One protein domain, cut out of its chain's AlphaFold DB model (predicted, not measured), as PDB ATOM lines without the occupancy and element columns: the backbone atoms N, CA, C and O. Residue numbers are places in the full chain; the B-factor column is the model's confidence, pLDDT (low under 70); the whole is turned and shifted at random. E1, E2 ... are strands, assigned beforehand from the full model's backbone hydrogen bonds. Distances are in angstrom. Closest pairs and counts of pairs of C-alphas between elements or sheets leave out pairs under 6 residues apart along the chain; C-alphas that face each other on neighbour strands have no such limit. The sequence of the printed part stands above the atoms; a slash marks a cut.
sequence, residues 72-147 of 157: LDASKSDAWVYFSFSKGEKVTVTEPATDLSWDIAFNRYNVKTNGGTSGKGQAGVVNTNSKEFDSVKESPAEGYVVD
ATOM      1  N   LEU A  72     -39.116   2.537  19.182       81.88
ATOM      2  CA  LEU A  72     -38.053   1.839  19.906       81.88
ATOM      3  C   LEU A  72     -38.352   0.327  19.977       81.88
ATOM      4  O   LEU A  72     -39.087  -0.134  20.849       81.88
ATOM      5  N   ASP A  73     -37.772  -0.451  19.062       85.69
ATOM      6  CA  ASP A  73     -37.960  -1.907  19.021       85.69
ATOM      7  C   ASP A  73     -37.304  -2.611  20.218       85.69
ATOM      8  O   ASP A  73     -36.095  -2.832  20.226       85.69
ATOM      9  N   ALA A  74     -38.124  -3.006  21.194       89.62
ATOM     10  CA  ALA A  74     -37.762  -3.848  22.337       89.62
ATOM     11  C   ALA A  74     -38.497  -5.205  22.318       89.62
ATOM     12  O   ALA A  74     -38.786  -5.784  23.367       89.62
ATOM     13  N   SER A  75     -38.848  -5.709  21.130       84.81
ATOM     14  CA  SER A  75     -39.646  -6.935  20.965       84.81
ATOM     15  C   SER A  75     -38.917  -8.217  21.395       84.81
ATOM     16  O   SER A  75     -39.559  -9.203  21.774       84.81
ATOM     17  N   LYS A  76     -37.580  -8.203  21.384       85.56
ATOM     18  CA  LYS A  76     -36.729  -9.342  21.752       85.56
ATOM     19  C   LYS A  76     -36.832  -9.657  23.243       85.56
ATOM     20  O   LYS A  76     -36.653  -8.785  24.087       85.56
ATOM     21  N   SER A  77     -37.104 -10.918  23.577       85.81
ATOM     22  CA  SER A  77     -37.195 -11.373  24.971       85.81
ATOM     23  C   SER A  77     -35.838 -11.637  25.619       85.81
ATOM     24  O   SER A  77     -35.742 -11.603  26.839       85.81
ATOM     25  N   ASP A  78     -34.807 -11.897  24.824       91.75
ATOM     26  CA  ASP A  78     -33.450 -12.262  25.243       91.75
ATOM     27  C   ASP A  78     -32.469 -11.078  25.254       91.75
ATOM     28  O   ASP A  78     -31.322 -11.232  25.667       91.75
ATOM     29  N   ALA A  79     -32.909  -9.888  24.837       91.38
ATOM     30  CA  ALA A  79     -32.066  -8.704  24.751       91.38
ATOM     31  C   ALA A  79     -32.727  -7.481  25.393       91.38
ATOM     32  O   ALA A  79     -33.935  -7.271  25.287       91.38
ATOM     33  N   TRP A  80     -31.906  -6.658  26.043       95.75
ATOM     34  CA  TRP A  80     -32.302  -5.341  26.537       95.75
ATOM     35  C   TRP A  80     -31.899  -4.265  25.536       95.75
ATOM     36  O   TRP A  80     -30.802  -4.304  24.976       95.75
ATOM     37  N   VAL A  81     -32.768  -3.278  25.359       95.56
ATOM     38  CA  VAL A  81     -32.483  -2.072  24.583       95.56
ATOM     39  C   VAL A  81     -32.213  -0.937  25.547       95.56
ATOM     40  O   VAL A  81     -33.112  -0.544  26.284       95.56
ATOM     41  N   TYR A  82     -30.984  -0.431  25.540       95.25
ATOM     42  CA  TYR A  82     -30.530   0.635  26.426       95.25
ATOM     43  C   TYR A  82     -30.617   1.989  25.731       95.25
ATOM     44  O   TYR A  82     -30.313   2.106  24.541       95.25
ATOM     45  N   PHE A  83     -31.001   3.013  26.481       91.12
ATOM     46  CA  PHE A  83     -31.150   4.376  25.992       91.12
ATOM     47  C   PHE A  83     -30.454   5.359  26.932       91.12
ATOM     48  O   PHE A  83     -30.497   5.192  28.156       91.12
ATOM     49  N   SER A  84     -29.825   6.385  26.357       86.88
ATOM     50  CA  SER A  84     -29.308   7.525  27.111       86.88
ATOM     51  C   SER A  84     -30.116   8.767  26.803       86.88
ATOM     52  O   SER A  84     -30.205   9.189  25.650       86.88
ATOM     53  N   PHE A  85     -30.633   9.411  27.836       82.31
ATOM     54  CA  PHE A  85     -31.342  10.665  27.670       82.31
ATOM     55  C   PHE A  85     -30.414  11.828  27.332       82.31
ATOM     56  O   PHE A  85     -30.785  12.691  26.541       82.31
ATOM     57  N   SER A  86     -29.200  11.833  27.894       82.00
ATOM     58  CA  SER A  86     -28.210  12.880  27.612       82.00
ATOM     59  C   SER A  86     -27.816  12.919  26.133       82.00
ATOM     60  O   SER A  86     -27.642  13.995  25.566       82.00
ATOM     61  N   LYS A  87     -27.732  11.744  25.497       84.25
ATOM     62  CA  LYS A  87     -27.466  11.614  24.059       84.25
ATOM     63  C   LYS A  87     -28.745  11.654  23.221       84.25
ATOM     64  O   LYS A  87     -28.707  12.044  22.060       84.25
ATOM     65  N   GLY A  88     -29.881  11.283  23.810       82.06
ATOM     66  CA  GLY A  88     -31.157  11.166  23.112       82.06
ATOM     67  C   GLY A  88     -31.202   9.988  22.137       82.06
ATOM     68  O   GLY A  88     -31.925  10.059  21.149       82.06
ATOM     69  N   GLU A  89     -30.438   8.924  22.392       86.19
ATOM     70  CA  GLU A  89     -30.320   7.778  21.485       86.19
ATOM     71  C   GLU A  89     -30.083   6.450  22.221       86.19
ATOM     72  O   GLU A  89     -29.773   6.402  23.418       86.19
ATOM     73  N   LYS A  90     -30.212   5.349  21.468       91.62
ATOM     74  CA  LYS A  90     -29.839   4.010  21.931       91.62
ATOM     75  C   LYS A  90     -28.331   3.919  22.140       91.62
ATOM     76  O   LYS A  90     -27.558   4.395  21.317       91.62
ATOM     77  N   VAL A  91     -27.926   3.213  23.188       94.12
ATOM     78  CA  VAL A  91     -26.516   2.947  23.486       94.12
ATOM     79  C   VAL A  91     -26.259   1.446  23.573       94.12
ATOM     80  O   VAL A  91     -27.128   0.668  23.962       94.12
ATOM     81  N   THR A  92     -25.058   1.024  23.188       96.31
ATOM     82  CA  THR A  92     -24.611  -0.360  23.361       96.31
ATOM     83  C   THR A  92     -23.966  -0.504  24.730       96.31
ATOM     84  O   THR A  92     -23.023   0.216  25.038       96.31
ATOM     85  N   VAL A  93     -24.465  -1.446  25.528       96.81
ATOM     86  CA  VAL A  93     -24.010  -1.690  26.901       96.81
ATOM     87  C   VAL A  93     -23.666  -3.164  27.049       96.81
ATOM     88  O   VAL A  93     -24.509  -4.026  26.798       96.81
ATOM     89  N   THR A  94     -22.433  -3.454  27.457       96.19
ATOM     90  CA  THR A  94     -21.956  -4.818  27.732       96.19
ATOM     91  C   THR A  94     -22.102  -5.184  29.206       96.19
ATOM     92  O   THR A  94     -22.576  -6.273  29.519       96.19
ATOM     93  N   GLU A  95     -21.763  -4.262  30.110       96.69
ATOM     94  CA  GLU A  95     -21.825  -4.459  31.563       96.69
ATOM     95  C   GLU A  95     -22.785  -3.449  32.215       96.69
ATOM     96  O   GLU A  95     -22.361  -2.426  32.754       96.69
ATOM     97  N   PRO A  96     -24.105  -3.700  32.188       95.44
ATOM     98  CA  PRO A  96     -25.091  -2.716  32.637       95.44
ATOM     99  C   PRO A  96     -24.953  -2.344  34.115       95.44
ATOM    100  O   PRO A  96     -25.189  -1.193  34.470       95.44
ATOM    101  N   ALA A  97     -24.504  -3.282  34.954       96.12
ATOM    102  CA  ALA A  97     -24.311  -3.057  36.383       96.12
ATOM    103  C   ALA A  97     -23.260  -1.966  36.681       96.12
ATOM    104  O   ALA A  97     -23.358  -1.259  37.684       96.12
ATOM    105  N   THR A  98     -22.253  -1.816  35.815       96.25
ATOM    106  CA  THR A  98     -21.085  -0.949  36.033       96.25
ATOM    107  C   THR A  98     -20.972   0.186  35.017       96.25
ATOM    108  O   THR A  98     -20.092   1.038  35.167       96.25
ATOM    109  N   ASP A  99     -21.848   0.252  34.019       96.56
ATOM    110  CA  ASP A  99     -21.845   1.286  32.987       96.56
ATOM    111  C   ASP A  99     -22.746   2.479  33.367       96.56
ATOM    112  O   ASP A  99     -23.865   2.304  33.841       96.56
ATOM    113  N   LEU A 100     -22.259   3.708  33.157       94.69
ATOM    114  CA  LEU A 100     -22.987   4.973  33.368       94.69
ATOM    115  C   LEU A 100     -23.446   5.628  32.055       94.69
ATOM    116  O   LEU A 100     -23.906   6.768  32.069       94.69
ATOM    117  N   SER A 101     -23.257   4.959  30.918       94.44
ATOM    118  CA  SER A 101     -23.589   5.472  29.588       94.44
ATOM    119  C   SER A 101     -25.076   5.379  29.245       94.44
ATOM    120  O   SER A 101     -25.504   5.993  28.269       94.44
ATOM    121  N   TRP A 102     -25.854   4.633  30.033       95.44
ATOM    122  CA  TRP A 102     -27.283   4.392  29.850       95.44
ATOM    123  C   TRP A 102     -28.080   4.880  31.059       95.44
ATOM    124  O   TRP A 102     -27.568   4.896  32.176       95.44
ATOM    125  N   ASP A 103     -29.345   5.228  30.837       88.69
ATOM    126  CA  ASP A 103     -30.234   5.755  31.879       88.69
ATOM    127  C   ASP A 103     -31.441   4.830  32.112       88.69
ATOM    128  O   ASP A 103     -31.868   4.606  33.246       88.69
ATOM    129  N   ILE A 104     -31.965   4.249  31.030       92.00
ATOM    130  CA  ILE A 104     -33.163   3.409  31.013       92.00
ATOM    131  C   ILE A 104     -33.013   2.279  29.992       92.00
ATOM    132  O   ILE A 104     -32.338   2.444  28.971       92.00
ATOM    133  N   ALA A 105     -33.639   1.131  30.249       94.00
ATOM    134  CA  ALA A 105     -33.672   0.037  29.290       94.00
ATOM    135  C   ALA A 105     -35.006  -0.715  29.253       94.00
ATOM    136  O   ALA A 105     -35.728  -0.785  30.250       94.00
ATOM    137  N   PHE A 106     -35.284  -1.327  28.100       90.75
ATOM    138  CA  PHE A 106     -36.526  -2.045  27.809       90.75
ATOM    139  C   PHE A 106     -36.268  -3.477  27.356       90.75
ATOM    140  O   PHE A 106     -35.345  -3.739  26.584       90.75
ATOM    141  N   ASN A 107     -37.130  -4.386  27.798       88.81
ATOM    142  CA  ASN A 107     -37.219  -5.758  27.311       88.81
ATOM    143  C   ASN A 107     -38.691  -6.171  27.318       88.81
ATOM    144  O   ASN A 107     -39.270  -6.442  28.375       88.81
ATOM    145  N   ARG A 108     -39.322  -6.193  26.143       88.88
ATOM    146  CA  ARG A 108     -40.775  -6.341  25.988       88.88
ATOM    147  C   ARG A 108     -41.534  -5.349  26.879       88.88
ATOM    148  O   ARG A 108     -41.485  -4.150  26.644       88.88
ATOM    149  N   TYR A 109     -42.216  -5.853  27.904       84.19
ATOM    150  CA  TYR A 109     -43.001  -5.065  28.859       84.19
ATOM    151  C   TYR A 109     -42.221  -4.705  30.130       84.19
ATOM    152  O   TYR A 109     -42.765  -4.059  31.021       84.19
ATOM    153  N   ASN A 110     -40.975  -5.163  30.246       83.00
ATOM    154  CA  ASN A 110     -40.116  -4.868  31.379       83.00
ATOM    155  C   ASN A 110     -39.343  -3.579  31.122       83.00
ATOM    156  O   ASN A 110     -38.842  -3.345  30.019       83.00
ATOM    157  N   VAL A 111     -39.205  -2.791  32.180       89.00
ATOM    158  CA  VAL A 111     -38.408  -1.569  32.213       89.00
ATOM    159  C   VAL A 111     -37.438  -1.689  33.375       89.00
ATOM    160  O   VAL A 111     -37.809  -2.208  34.429       89.00
ATOM    161  N   LYS A 112     -36.215  -1.214  33.172       91.81
ATOM    162  CA  LYS A 112     -35.229  -1.042  34.236       91.81
ATOM    163  C   LYS A 112     -34.530   0.300  34.102       91.81
ATOM    164  O   LYS A 112     -34.470   0.868  33.006       91.81
ATOM    165  N   THR A 113     -33.984   0.782  35.201       93.88
ATOM    166  CA  THR A 113     -33.282   2.061  35.292       93.88
ATOM    167  C   THR A 113     -31.835   1.843  35.711       93.88
ATOM    168  O   THR A 113     -31.500   0.816  36.300       93.88
ATOM    169  N   ASN A 114     -30.943   2.778  35.381       94.00
ATOM    170  CA  ASN A 114     -29.562   2.716  35.861       94.00
ATOM    171  C   ASN A 114     -29.477   3.180  37.320       94.00
ATOM    172  O   ASN A 114     -29.018   4.285  37.617       94.00
ATOM    173  N   GLY A 115     -29.993   2.359  38.222       89.81
ATOM    174  CA  GLY A 115     -29.979   2.588  39.657       89.81
ATOM    175  C   GLY A 115     -30.414   1.339  40.410       89.81
ATOM    176  O   GLY A 115     -30.882   0.365  39.817       89.81
ATOM    177  N   GLY A 116     -30.239   1.358  41.730       91.94
ATOM    178  CA  GLY A 116     -30.575   0.218  42.578       91.94
ATOM    179  C   GLY A 116     -29.776  -1.028  42.195       91.94
ATOM    180  O   GLY A 116     -28.553  -0.971  42.077       91.94
ATOM    181  N   THR A 117     -30.453  -2.160  42.006       94.94
ATOM    182  CA  THR A 117     -29.780  -3.428  41.666       94.94
ATOM    183  C   THR A 117     -29.456  -3.573  40.175       94.94
ATOM    184  O   THR A 117     -28.645  -4.416  39.797       94.94
ATOM    185  N   SER A 118     -30.024  -2.717  39.320       92.56
ATOM    186  CA  SER A 118     -29.850  -2.776  37.864       92.56
ATOM    187  C   SER A 118     -28.565  -2.110  37.356       92.56
ATOM    188  O   SER A 118     -28.098  -2.451  36.264       92.56
ATOM    189  N   GLY A 119     -28.003  -1.156  38.106       93.75
ATOM    190  CA  GLY A 119     -26.848  -0.367  37.682       93.75
ATOM    191  C   GLY A 119     -26.320   0.579  38.757       93.75
ATOM    192  O   GLY A 119     -27.027   0.922  39.703       93.75
ATOM    193  N   LYS A 120     -25.062   1.012  38.610       91.12
ATOM    194  CA  LYS A 120     -24.378   1.905  39.567       91.12
ATOM    195  C   LYS A 120     -24.761   3.388  39.453       91.12
ATOM    196  O   LYS A 120     -24.143   4.230  40.109       91.12
ATOM    197  N   GLY A 121     -25.681   3.733  38.558       90.38
ATOM    198  CA  GLY A 121     -26.227   5.078  38.456       90.38
ATOM    199  C   GLY A 121     -27.163   5.419  39.621       90.38
ATOM    200  O   GLY A 121     -27.302   4.680  40.591       90.38
ATOM    201  N   GLN A 122     -27.788   6.589  39.527       87.75
ATOM    202  CA  GLN A 122     -28.690   7.127  40.555       87.75
ATOM    203  C   GLN A 122     -30.132   7.239  40.042       87.75
ATOM    204  O   GLN A 122     -30.926   8.021  40.563       87.75
ATOM    205  N   ALA A 123     -30.458   6.515  38.971       85.12
ATOM    206  CA  ALA A 123     -31.771   6.562  38.355       85.12
ATOM    207  C   ALA A 123     -32.825   5.945  39.294       85.12
ATOM    208  O   ALA A 123     -32.587   4.920  39.930       85.12
ATOM    209  N   GLY A 124     -33.995   6.573  39.365       83.62
ATOM    210  CA  GLY A 124     -35.161   6.060  40.077       83.62
ATOM    211  C   GLY A 124     -36.444   6.581  39.443       83.62
ATOM    212  O   GLY A 124     -36.415   7.519  38.650       83.62
ATOM    213  N   VAL A 125     -37.578   5.973  39.775       84.19
ATOM    214  CA  VAL A 125     -38.879   6.261  39.160       84.19
ATOM    215  C   VAL A 125     -39.856   6.760  40.209       84.19
ATOM    216  O   VAL A 125     -39.980   6.171  41.280       84.19
ATOM    217  N   VAL A 126     -40.593   7.816  39.876       84.31
ATOM    218  CA  VAL A 126     -41.702   8.325  40.684       84.31
ATOM    219  C   VAL A 126     -42.985   8.314  39.859       84.31
ATOM    220  O   VAL A 126     -42.999   8.706  38.692       84.31
ATOM    221  N   ASN A 127     -44.079   7.849  40.462       83.62
ATOM    222  CA  ASN A 127     -45.404   7.943  39.864       83.62
ATOM    223  C   ASN A 127     -46.029   9.290  40.252       83.62
ATOM    224  O   ASN A 127     -46.309   9.532  41.423       83.62
ATOM    225  N   THR A 128     -46.267  10.156  39.270       79.12
ATOM    226  CA  THR A 128     -46.879  11.479  39.483       79.12
ATOM    227  C   THR A 128     -48.395  11.413  39.689       79.12
ATOM    228  O   THR A 128     -49.026  12.437  39.937       79.12
ATOM    229  N   ASN A 129     -49.001  10.228  39.555       80.12
ATOM    230  CA  ASN A 129     -50.445   9.972  39.526       80.12
ATOM    231  C   ASN A 129     -51.204  10.716  38.417       80.12
ATOM    232  O   ASN A 129     -52.434  10.637  38.347       80.12
ATOM    233  N   SER A 130     -50.493  11.407  37.524       79.44
ATOM    234  CA  SER A 130     -51.096  12.070  36.384       79.44
ATOM    235  C   SER A 130     -51.260  11.115  35.207       79.44
ATOM    236  O   SER A 130     -50.444  10.229  34.965       79.44
ATOM    237  N   LYS A 131     -52.337  11.326  34.451       81.62
ATOM    238  CA  LYS A 131     -52.621  10.632  33.190       81.62
ATOM    239  C   LYS A 131     -52.298  11.495  31.966       81.62
ATOM    240  O   LYS A 131     -52.227  10.966  30.862       81.62
ATOM    241  N   GLU A 132     -52.070  12.793  32.170       76.44
ATOM    242  CA  GLU A 132     -51.857  13.780  31.111       76.44
ATOM    243  C   GLU A 132     -50.422  14.310  31.161       76.44
ATOM    244  O   GLU A 132     -50.023  14.931  32.149       76.44
ATOM    245  N   PHE A 133     -49.653  14.110  30.088       68.75
ATOM    246  CA  PHE A 133     -48.254  14.552  29.999       68.75
ATOM    247  C   PHE A 133     -48.107  16.052  30.278       68.75
ATOM    248  O   PHE A 133     -47.330  16.454  31.139       68.75
ATOM    249  N   ASP A 134     -48.940  16.870  29.629       76.94
ATOM    250  CA  ASP A 134     -48.859  18.327  29.724       76.94
ATOM    251  C   ASP A 134     -49.217  18.872  31.110       76.94
ATOM    252  O   ASP A 134     -48.935  20.036  31.384       76.94
ATOM    253  N   SER A 135     -49.820  18.068  31.990       76.62
ATOM    254  CA  SER A 135     -50.141  18.496  33.357       76.62
ATOM    255  C   SER A 135     -48.947  18.412  34.310       76.62
ATOM    256  O   SER A 135     -48.939  19.085  35.339       76.62
ATOM    257  N   VAL A 136     -47.927  17.615  33.976       74.75
ATOM    258  CA  VAL A 136     -46.713  17.484  34.785       74.75
ATOM    259  C   VAL A 136     -45.723  18.542  34.316       74.75
ATOM    260  O   VAL A 136     -45.017  18.359  33.329       74.75
ATOM    261  N   LYS A 137     -45.719  19.691  34.994       79.06
ATOM    262  CA  LYS A 137     -44.838  20.824  34.661       79.06
ATOM    263  C   LYS A 137     -43.539  20.846  35.458       79.06
ATOM    264  O   LYS A 137     -42.581  21.479  35.032       79.06
ATOM    265  N   GLU A 138     -43.510  20.147  36.586       74.00
ATOM    266  CA  GLU A 138     -42.376  20.111  37.499       74.00
ATOM    267  C   GLU A 138     -42.106  18.678  37.954       74.00
ATOM    268  O   GLU A 138     -43.005  17.837  38.039       74.00
ATOM    269  N   SER A 139     -40.834  18.404  38.227       73.31
ATOM    270  CA  SER A 139     -40.365  17.124  38.741       73.31
ATOM    271  C   SER A 139     -40.556  17.077  40.265       73.31
ATOM    272  O   SER A 139     -40.211  18.049  40.941       73.31
ATOM    273  N   PRO A 140     -41.084  15.975  40.835       77.81
ATOM    274  CA  PRO A 140     -41.133  15.802  42.285       77.81
ATOM    275  C   PRO A 140     -39.733  15.884  42.901       77.81
ATOM    276  O   PRO A 140     -38.775  15.369  42.325       77.81
ATOM    277  N   ALA A 141     -39.617  16.496  44.082       77.38
ATOM    278  CA  ALA A 141     -38.344  16.610  44.795       77.38
ATOM    279  C   ALA A 141     -37.893  15.284  45.440       77.38
ATOM    280  O   ALA A 141     -36.703  15.067  45.649       77.38
ATOM    281  N   GLU A 142     -38.840  14.396  45.747       80.88
ATOM    282  CA  GLU A 142     -38.615  13.139  46.463       80.88
ATOM    283  C   GLU A 142     -39.558  12.027  45.972       80.88
ATOM    284  O   GLU A 142     -40.409  12.248  45.109       80.88
ATOM    285  N   GLY A 143     -39.402  10.816  46.522       80.25
ATOM    286  CA  GLY A 143     -40.268   9.670  46.212       80.25
ATOM    287  C   GLY A 143     -39.811   8.810  45.031       80.25
ATOM    288  O   GLY A 143     -40.578   7.983  44.540       80.25
ATOM    289  N   TYR A 144     -38.569   8.982  44.577       82.75
ATOM    290  CA  TYR A 144     -37.976   8.134  43.546       82.75
ATOM    291  C   TYR A 144     -37.645   6.755  44.107       82.75
ATOM    292  O   TYR A 144     -36.883   6.619  45.064       82.75
ATOM    293  N   VAL A 145     -38.203   5.731  43.475       86.38
ATOM    294  CA  VAL A 145     -37.949   4.330  43.798       86.38
ATOM    295  C   VAL A 145     -36.921   3.784  42.817       86.38
ATOM    296  O   VAL A 145     -37.099   3.886  41.604       86.38
ATOM    297  N   VAL A 146     -35.838   3.222  43.344       86.94
ATOM    298  CA  VAL A 146     -34.794   2.563  42.549       86.94
ATOM    299  C   VAL A 146     -35.156   1.105  42.271       86.94
ATOM    300  O   VAL A 146     -35.978   0.515  42.976       86.94
ATOM    301  N   ASP A 147     -34.525   0.510  41.261       88.50
ATOM    302  CA  ASP A 147     -34.767  -0.888  40.909       88.50
ATOM    303  C   ASP A 147     -34.355  -1.846  42.038       88.50
ATOM    304  O   ASP A 147     -33.325  -1.681  42.699       88.50
TER     305      ASP A 147
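AT A GLANCE: This is residues 72 to 147 of the 157 residues of an uncharacterized protein of Capnocytophaga stomatis (UniProt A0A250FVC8). Little of this domain is regular structure: a small sheet of four short strands has long loops around it, and a long loop reaches away and folds back, its residues 129 to 135 sticking out. The printed part has 76 residues, no named helix and strands E1 to E4, all strand in class with 15 residues in named elements. The sheet's order is E2, E1, E3, E4. The whole is only just compact, close to loose, with a radius of gyration of the C-alphas of 13.3 A and spans of 35 by 25 by 22 A.

IN THESE COORDINATES: E1, residues 81 to 84, 10.4 A long, begins at C-alpha 81 (-32.483, -2.072, 24.583). E2 is residues 89 to 91, 6.5 A; E3 is 104 to 107, 10.7 A. E4, 110 to 113, 10.5 A, ends at C-alpha 113 (-33.282, 2.061, 35.292).

HOW THE PARTS SIT: E2 and E1 meet only at a point; C-alphas 90 and 83 face each other at 4.3 A. E1 and E3 are antiparallel at 166 degrees, with N 81 and O 106 within hydrogen-bond range at 2.9 A. E3 and E4 form an antiparallel hairpin at 160 degrees, with N 110 and O 107 at 2.8 A.

THE WHOLE: The printed part has no cut. The E2 to E3 link is long, 12 residues. Residue 133 alone has pLDDT under 70.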